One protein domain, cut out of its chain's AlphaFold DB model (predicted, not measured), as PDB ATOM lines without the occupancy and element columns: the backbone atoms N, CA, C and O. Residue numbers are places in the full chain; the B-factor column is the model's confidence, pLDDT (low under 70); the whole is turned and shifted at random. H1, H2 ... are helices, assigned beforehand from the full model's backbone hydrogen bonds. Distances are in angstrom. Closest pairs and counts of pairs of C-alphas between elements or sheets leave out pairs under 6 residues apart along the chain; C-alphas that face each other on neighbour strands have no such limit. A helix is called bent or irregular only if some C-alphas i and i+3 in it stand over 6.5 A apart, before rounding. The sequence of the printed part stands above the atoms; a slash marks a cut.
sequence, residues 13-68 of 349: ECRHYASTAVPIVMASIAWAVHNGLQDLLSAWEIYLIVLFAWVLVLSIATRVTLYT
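AT A GLANCE: This is residues 13 to 68 of the 349 residues of an uncharacterized protein of Podospora anserina (strain S / ATCC MYA-4624 / DSM 980 / FGSC 10383) (UniProt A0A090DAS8). The long helix H2 and the slightly shorter H1 run side by side in opposite directions, slightly separated, with a loop joining them at one end of a rod. The printed part has 56 residues, with two named helices in the order H1, H2 and no named strand; the class is all helix. The whole is loose, with a radius of gyration of the C-alphas of 13.7 A, and spans 42 by 18 by 8 A.

HOW THE PARTS SIT: Start with H2, residues 43 to 68, where every O i to N i+4 pair is within hydrogen-bond range. H1, residues 13 to 34, is near it: 13 pairs of C-alphas are within 10 A, the closest at 8.1 A. In H1, 16 of 18 such pairs are within range; it is irregular, but only just: C-alphas 19 and 22 are 6.51 A apart.

IN THESE COORDINATES: Find C-alpha 43 at (254.460, 290.848, 238.810); from there H2 runs 37.7 A to C-alpha 68 at (220.216, 275.422, 242.597). H1 runs 31.2 A from C-alpha 13 at (217.568, 287.757, 240.137).

THE WHOLE: The C-alphas farthest apart, of Asp 39 and Thr 68, are 42.5 A apart. The printed part has no cut, and the 8-residue link is short. Look for pLDDT under 70 at residues 13 to 18 and residue 38.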
ATOM      1  N   GLU A  13     216.659 286.900 239.364       60.03
ATOM      2  CA  GLU A  13     217.568 287.757 240.137       60.03
ATOM      3  C   GLU A  13     218.966 287.134 240.251       60.03
ATOM      4  O   GLU A  13     219.968 287.804 239.979       60.03
ATOM      5  N   CYS A  14     219.065 285.834 240.553       61.81
ATOM      6  CA  CYS A  14     220.358 285.144 240.630       61.81
ATOM      7  C   CYS A  14     221.101 285.138 239.283       61.81
ATOM      8  O   CYS A  14     222.321 285.342 239.238       61.81
ATOM      9  N   ARG A  15     220.382 284.940 238.169       65.06
ATOM     10  CA  ARG A  15     220.965 285.029 236.819       65.06
ATOM     11  C   ARG A  15     221.409 286.451 236.493       65.06
ATOM     12  O   ARG A  15     222.484 286.634 235.912       65.06
ATOM     13  N   HIS A  16     220.640 287.455 236.906       68.50
ATOM     14  CA  HIS A  16     220.999 288.846 236.672       68.50
ATOM     15  C   HIS A  16     222.265 289.242 237.445       68.50
ATOM     16  O   HIS A  16     223.192 289.784 236.837       68.50
ATOM     17  N   TYR A  17     222.387 288.851 238.720       63.50
ATOM     18  CA  TYR A  17     223.597 289.066 239.525       63.50
ATOM     19  C   TYR A  17     224.842 288.397 238.930       63.50
ATOM     20  O   TYR A  17     225.892 289.034 238.825       63.50
ATOM     21  N   ALA A  18     224.739 287.141 238.487       67.12
ATOM     22  CA  ALA A  18     225.870 286.440 237.878       67.12
ATOM     23  C   ALA A  18     226.320 287.096 236.558       67.12
ATOM     24  O   ALA A  18     227.518 287.174 236.281       67.12
ATOM     25  N   SER A  19     225.365 287.588 235.763       73.50
ATOM     26  CA  SER A  19     225.636 288.180 234.447       73.50
ATOM     27  C   SER A  19     226.159 289.621 234.492       73.50
ATOM     28  O   SER A  19     226.883 290.020 233.584       73.50
ATOM     29  N   THR A  20     225.846 290.395 235.539       75.88
ATOM     30  CA  THR A  20     226.178 291.833 235.607       75.88
ATOM     31  C   THR A  20     227.219 292.174 236.670       75.88
ATOM     32  O   THR A  20     228.141 292.939 236.388       75.88
ATOM     33  N   ALA A  21     227.156 291.577 237.863       75.06
ATOM     34  CA  ALA A  21     228.062 291.934 238.955       75.06
ATOM     35  C   ALA A  21     229.484 291.393 238.734       75.06
ATOM     36  O   ALA A  21     230.462 292.090 239.009       75.06
ATOM     37  N   VAL A  22     229.620 290.178 238.190       78.88
ATOM     38  CA  VAL A  22     230.937 289.554 237.965       78.88
ATOM     39  C   VAL A  22     231.774 290.338 236.940       78.88
ATOM     40  O   VAL A  22     232.925 290.650 237.253       78.88
ATOM     41  N   PRO A  23     231.245 290.740 235.764       80.50
ATOM     42  CA  PRO A  23     232.004 291.563 234.824       80.50
ATOM     43  C   PRO A  23     232.383 292.937 235.382       80.50
ATOM     44  O   PRO A  23     233.491 293.398 235.121       80.50
ATOM     45  N   ILE A  24     231.509 293.571 236.173       80.31
ATOM     46  CA  ILE A  24     231.785 294.883 236.778       80.31
ATOM     47  C   ILE A  24     232.942 294.777 237.774       80.31
ATOM     48  O   ILE A  24     233.895 295.546 237.679       80.31
ATOM     49  N   VAL A  25     232.919 293.786 238.672       81.25
ATOM     50  CA  VAL A  25     234.004 293.575 239.646       81.25
ATOM     51  C   VAL A  25     235.324 293.261 238.936       81.25
ATOM     52  O   VAL A  25     236.359 293.829 239.284       81.25
ATOM     53  N   MET A  26     235.299 292.419 237.899       81.06
ATOM     54  CA  MET A  26     236.501 292.105 237.119       81.06
ATOM     55  C   MET A  26     237.033 293.325 236.354       81.06
ATOM     56  O   MET A  26     238.247 293.523 236.303       81.06
ATOM     57  N   ALA A  27     236.155 294.176 235.815       83.06
ATOM     58  CA  ALA A  27     236.541 295.422 235.156       83.06
ATOM     59  C   ALA A  27     237.134 296.437 236.146       83.06
ATOM     60  O   ALA A  27     238.140 297.070 235.830       83.06
ATOM     61  N   SER A  28     236.583 296.554 237.358       82.75
ATOM     62  CA  SER A  28     237.132 297.416 238.413       82.75
ATOM     63  C   SER A  28     238.506 296.943 238.891       82.75
ATOM     64  O   SER A  28     239.399 297.768 239.070       82.75
ATOM     65  N   ILE A  29     238.709 295.628 239.043       80.88
ATOM     66  CA  ILE A  29     240.020 295.057 239.390       80.88
ATOM     67  C   ILE A  29     241.021 295.306 238.257       80.88
ATOM     68  O   ILE A  29     242.127 295.772 238.516       80.88
ATOM     69  N   ALA A  30     240.636 295.060 237.001       82.88
ATOM     70  CA  ALA A  30     241.500 295.317 235.850       82.88
ATOM     71  C   ALA A  30     241.876 296.805 235.734       82.88
ATOM     72  O   ALA A  30     243.037 297.134 235.495       82.88
ATOM     73  N   TRP A  31     240.919 297.706 235.969       88.12
ATOM     74  CA  TRP A  31     241.149 299.150 235.964       88.12
ATOM     75  C   TRP A  31     242.062 299.602 237.116       88.12
ATOM     76  O   TRP A  31     242.954 300.419 236.892       88.12
ATOM     77  N   ALA A  32     241.903 299.040 238.319       81.62
ATOM     78  CA  ALA A  32     242.771 299.323 239.464       81.62
ATOM     79  C   ALA A  32     244.205 298.810 239.252       81.62
ATOM     80  O   ALA A  32     245.169 299.499 239.586       81.62
ATOM     81  N   VAL A  33     244.357 297.629 238.641       82.06
ATOM     82  CA  VAL A  33     245.668 297.091 238.249       82.06
ATOM     83  C   VAL A  33     246.325 297.982 237.194       82.06
ATOM     84  O   VAL A  33     247.529 298.217 237.264       82.06
ATOM     85  N   HIS A  34     245.551 298.521 236.250       83.38
ATOM     86  CA  HIS A  34     246.088 299.344 235.170       83.38
ATOM     87  C   HIS A  34     246.520 300.754 235.615       83.38
ATOM     88  O   HIS A  34     247.487 301.273 235.067       83.38
ATOM     89  N   ASN A  35     245.855 301.363 236.607       86.25
ATOM     90  CA  ASN A  35     246.025 302.792 236.936       86.25
ATOM     91  C   ASN A  35     246.857 303.112 238.193       86.25
ATOM     92  O   ASN A  35     246.820 304.248 238.660       86.25
ATOM     93  N   GLY A  36     247.608 302.167 238.765       77.31
ATOM     94  CA  GLY A  36     248.496 302.524 239.885       77.31
ATOM     95  C   GLY A  36     249.042 301.388 240.738       77.31
ATOM     96  O   GLY A  36     249.892 301.630 241.587       77.31
ATOM     97  N   LEU A  37     248.595 300.148 240.527       73.81
ATOM     98  CA  LEU A  37     249.130 299.005 241.275       73.81
ATOM     99  C   LEU A  37     250.448 298.448 240.705       73.81
ATOM    100  O   LEU A  37     251.098 297.656 241.385       73.81
ATOM    101  N   GLN A  38     250.854 298.845 239.492       69.81
ATOM    102  CA  GLN A  38     252.068 298.325 238.845       69.81
ATOM    103  C   GLN A  38     253.366 298.761 239.536       69.81
ATOM    104  O   GLN A  38     254.333 298.006 239.514       69.81
ATOM    105  N   ASP A  39     253.377 299.924 240.195       83.81
ATOM    106  CA  ASP A  39     254.577 300.433 240.877       83.81
ATOM    107  C   ASP A  39     254.728 299.895 242.310       83.81
ATOM    108  O   ASP A  39     255.798 299.997 242.909       83.81
ATOM    109  N   LEU A  40     253.661 299.322 242.876       84.00
ATOM    110  CA  LEU A  40     253.600 298.899 244.280       84.00
ATOM    111  C   LEU A  40     253.725 297.388 244.473       84.00
ATOM    112  O   LEU A  40     254.056 296.948 245.573       84.00
ATOM    113  N   LEU A  41     253.442 296.599 243.439       89.19
ATOM    114  CA  LEU A  41     253.419 295.144 243.523       89.19
ATOM    115  C   LEU A  41     254.287 294.537 242.435       89.19
ATOM    116  O   LEU A  41     254.210 294.895 241.259       89.19
ATOM    117  N   SER A  42     255.089 293.556 242.826       92.44
ATOM    118  CA  SER A  42     255.817 292.737 241.868       92.44
ATOM    119  C   SER A  42     254.839 291.968 240.970       92.44
ATOM    120  O   SER A  42     253.728 291.611 241.374       92.44
ATOM    121  N   ALA A  43     255.267 291.638 239.747       87.56
ATOM    122  CA  ALA A  43     254.460 290.848 238.810       87.56
ATOM    123  C   ALA A  43     253.953 289.522 239.421       87.56
ATOM    124  O   ALA A  43     252.872 289.042 239.076       87.56
ATOM    125  N   TRP A  44     254.711 288.953 240.364       90.06
ATOM    126  CA  TRP A  44     254.336 287.749 241.100       90.06
ATOM    127  C   TRP A  44     253.168 287.975 242.071       90.06
ATOM    128  O   TRP A  44     252.264 287.147 242.155       90.06
ATOM    129  N   GLU A  45     253.136 289.106 242.774       89.25
ATOM    130  CA  GLU A  45     252.042 289.439 243.694       89.25
ATOM    131  C   GLU A  45     250.742 289.723 242.942       89.25
ATOM    132  O   GLU A  45     249.679 289.253 243.349       89.25
ATOM    133  N   ILE A  46     250.827 290.396 241.789       86.94
ATOM    134  CA  ILE A  46     249.675 290.603 240.901       86.94
ATOM    135  C   ILE A  46     249.123 289.248 240.432       86.94
ATOM    136  O   ILE A  46     247.913 289.022 240.480       86.94
ATOM    137  N   TYR A  47     250.001 288.317 240.044       89.38
ATOM    138  CA  TYR A  47     249.595 286.968 239.648       89.38
ATOM    139  C   TYR A  47     248.869 286.221 240.777       89.38
ATOM    140  O   TYR A  47     247.819 285.619 240.539       89.38
ATOM    141  N   LEU A  48     249.369 286.299 242.015       93.25
ATOM    142  CA  LEU A  48     248.729 285.663 243.172       93.25
ATOM    143  C   LEU A  48     247.354 286.259 243.490       93.25
ATOM    144  O   LEU A  48     246.430 285.507 243.803       93.25
ATOM    145  N   ILE A  49     247.189 287.581 243.378       89.75
ATOM    146  CA  ILE A  49     245.896 288.248 243.596       89.75
ATOM    147  C   ILE A  49     244.876 287.796 242.547       89.75
ATOM    148  O   ILE A  49     243.748 287.442 242.898       89.75
ATOM    149  N   VAL A  50     245.275 287.744 241.272       89.38
ATOM    150  CA  VAL A  50     244.405 287.272 240.183       89.38
ATOM    151  C   VAL A  50     244.027 285.804 240.382       89.38
ATOM    152  O   VAL A  50     242.855 285.449 240.255       89.38
ATOM    153  N   LEU A  51     244.988 284.953 240.757       93.12
ATOM    154  CA  LEU A  51     244.735 283.540 241.040       93.12
ATOM    155  C   LEU A  51     243.760 283.367 242.216       93.12
ATOM    156  O   LEU A  51     242.822 282.575 242.129       93.12
ATOM    157  N   PHE A  52     243.939 284.132 243.295       93.81
ATOM    158  CA  PHE A  52     243.057 284.086 244.462       93.81
ATOM    159  C   PHE A  52     241.634 284.547 244.126       93.81
ATOM    160  O   PHE A  52     240.668 283.872 244.489       93.81
ATOM    161  N   ALA A  53     241.494 285.649 243.384       90.00
ATOM    162  CA  ALA A  53     240.198 286.133 242.914       90.00
ATOM    163  C   ALA A  53     239.493 285.086 242.036       90.00
ATOM    164  O   ALA A  53     238.300 284.832 242.205       90.00
ATOM    165  N   TRP A  54     240.234 284.412 241.156       91.25
ATOM    166  CA  TRP A  54     239.683 283.368 240.296       91.25
ATOM    167  C   TRP A  54     239.206 282.138 241.086       91.25
ATOM    168  O   TRP A  54     238.099 281.644 240.859       91.25
ATOM    169  N   VAL A  55     239.983 281.686 242.077       94.44
ATOM    170  CA  VAL A  55     239.578 280.597 242.986       94.44
ATOM    171  C   VAL A  55     238.334 280.978 243.794       94.44
ATOM    172  O   VAL A  55     237.442 280.146 243.978       94.44
ATOM    173  N   LEU A  56     238.230 282.234 244.241       93.44
ATOM    174  CA  LEU A  56     237.053 282.734 244.951       93.44
ATOM    175  C   LEU A  56     235.801 282.681 244.061       93.44
ATOM    176  O   LEU A  56     234.770 282.162 244.494       93.44
ATOM    177  N   VAL A  57     235.902 283.145 242.811       92.00
ATOM    178  CA  VAL A  57     234.799 283.103 241.835       92.00
ATOM    179  C   VAL A  57     234.359 281.663 241.566       92.00
ATOM    180  O   VAL A  57     233.163 281.373 241.626       92.00
ATOM    181  N   LEU A  58     235.297 280.734 241.356       92.25
ATOM    182  CA  LEU A  58     234.969 279.317 241.168       92.25
ATOM    183  C   LEU A  58     234.307 278.692 242.400       92.25
ATOM    184  O   LEU A  58     233.360 277.913 242.266       92.25
ATOM    185  N   SER A  59     234.768 279.041 243.600       93.56
ATOM    186  CA  SER A  59     234.163 278.577 244.852       93.56
ATOM    187  C   SER A  59     232.717 279.066 244.986       93.56
ATOM    188  O   SER A  59     231.831 278.282 245.333       93.56
ATOM    189  N   ILE A  60     232.455 280.338 244.671       91.50
ATOM    190  CA  ILE A  60     231.100 280.906 244.691       91.50
ATOM    191  C   ILE A  60     230.226 280.224 243.631       91.50
ATOM    192  O   ILE A  60     229.150 279.733 243.969       91.50
ATOM    193  N   ALA A  61     230.701 280.097 242.389       89.88
ATOM    194  CA  ALA A  61     229.962 279.448 241.302       89.88
ATOM    195  C   ALA A  61     229.593 277.990 241.630       89.88
ATOM    196  O   ALA A  61     228.456 277.559 241.412       89.88
ATOM    197  N   THR A  62     230.528 277.242 242.225       90.56
ATOM    198  CA  THR A  62     230.297 275.855 242.654       90.56
ATOM    199  C   THR A  62     229.224 275.786 243.737       90.56
ATOM    200  O   THR A  62     228.329 274.946 243.660       90.56
ATOM    201  N   ARG A  63     229.263 276.690 244.726       88.94
ATOM    202  CA  ARG A  63     228.227 276.753 245.769       88.94
ATOM    203  C   ARG A  63     226.865 277.088 245.178       88.94
ATOM    204  O   ARG A  63     225.913 276.380 245.482       88.94
ATOM    205  N   VAL A  64     226.775 278.090 244.305       88.50
ATOM    206  CA  VAL A  64     225.513 278.463 243.644       88.50
ATOM    207  C   VAL A  64     224.943 277.281 242.855       88.50
ATOM    208  O   VAL A  64     223.766 276.975 242.995       88.50
ATOM    209  N   THR A  65     225.780 276.543 242.122       85.50
ATOM    210  CA  THR A  65     225.335 275.369 241.345       85.50
ATOM    211  C   THR A  65     224.850 274.227 242.243       85.50
ATOM    212  O   THR A  65     223.905 273.516 241.906       85.50
ATOM    213  N   LEU A  66     225.475 274.036 243.409       83.44
ATOM    214  CA  LEU A  66     225.020 273.047 244.389       83.44
ATOM    215  C   LEU A  66     223.696 273.456 245.047       83.44
ATOM    216  O   LEU A  66     222.844 272.597 245.269       83.44
ATOM    217  N   TYR A  67     223.502 274.750 245.317       78.00
ATOM    218  CA  TYR A  67     222.251 275.264 245.871       78.00
ATOM    219  C   TYR A  67     221.090 275.121 244.884       78.00
ATOM    220  O   TYR A  67     220.060 274.555 245.259       78.00
ATOM    221  N   THR A  68     221.271 275.525 243.621       76.69
ATOM    222  CA  THR A  68     220.216 275.422 242.597       76.69
ATOM    223  C   THR A  68     219.813 273.972 242.337       76.69
ATOM    224  O   THR A  68     218.626 273.669 242.252       76.69
TER     225      THR A  68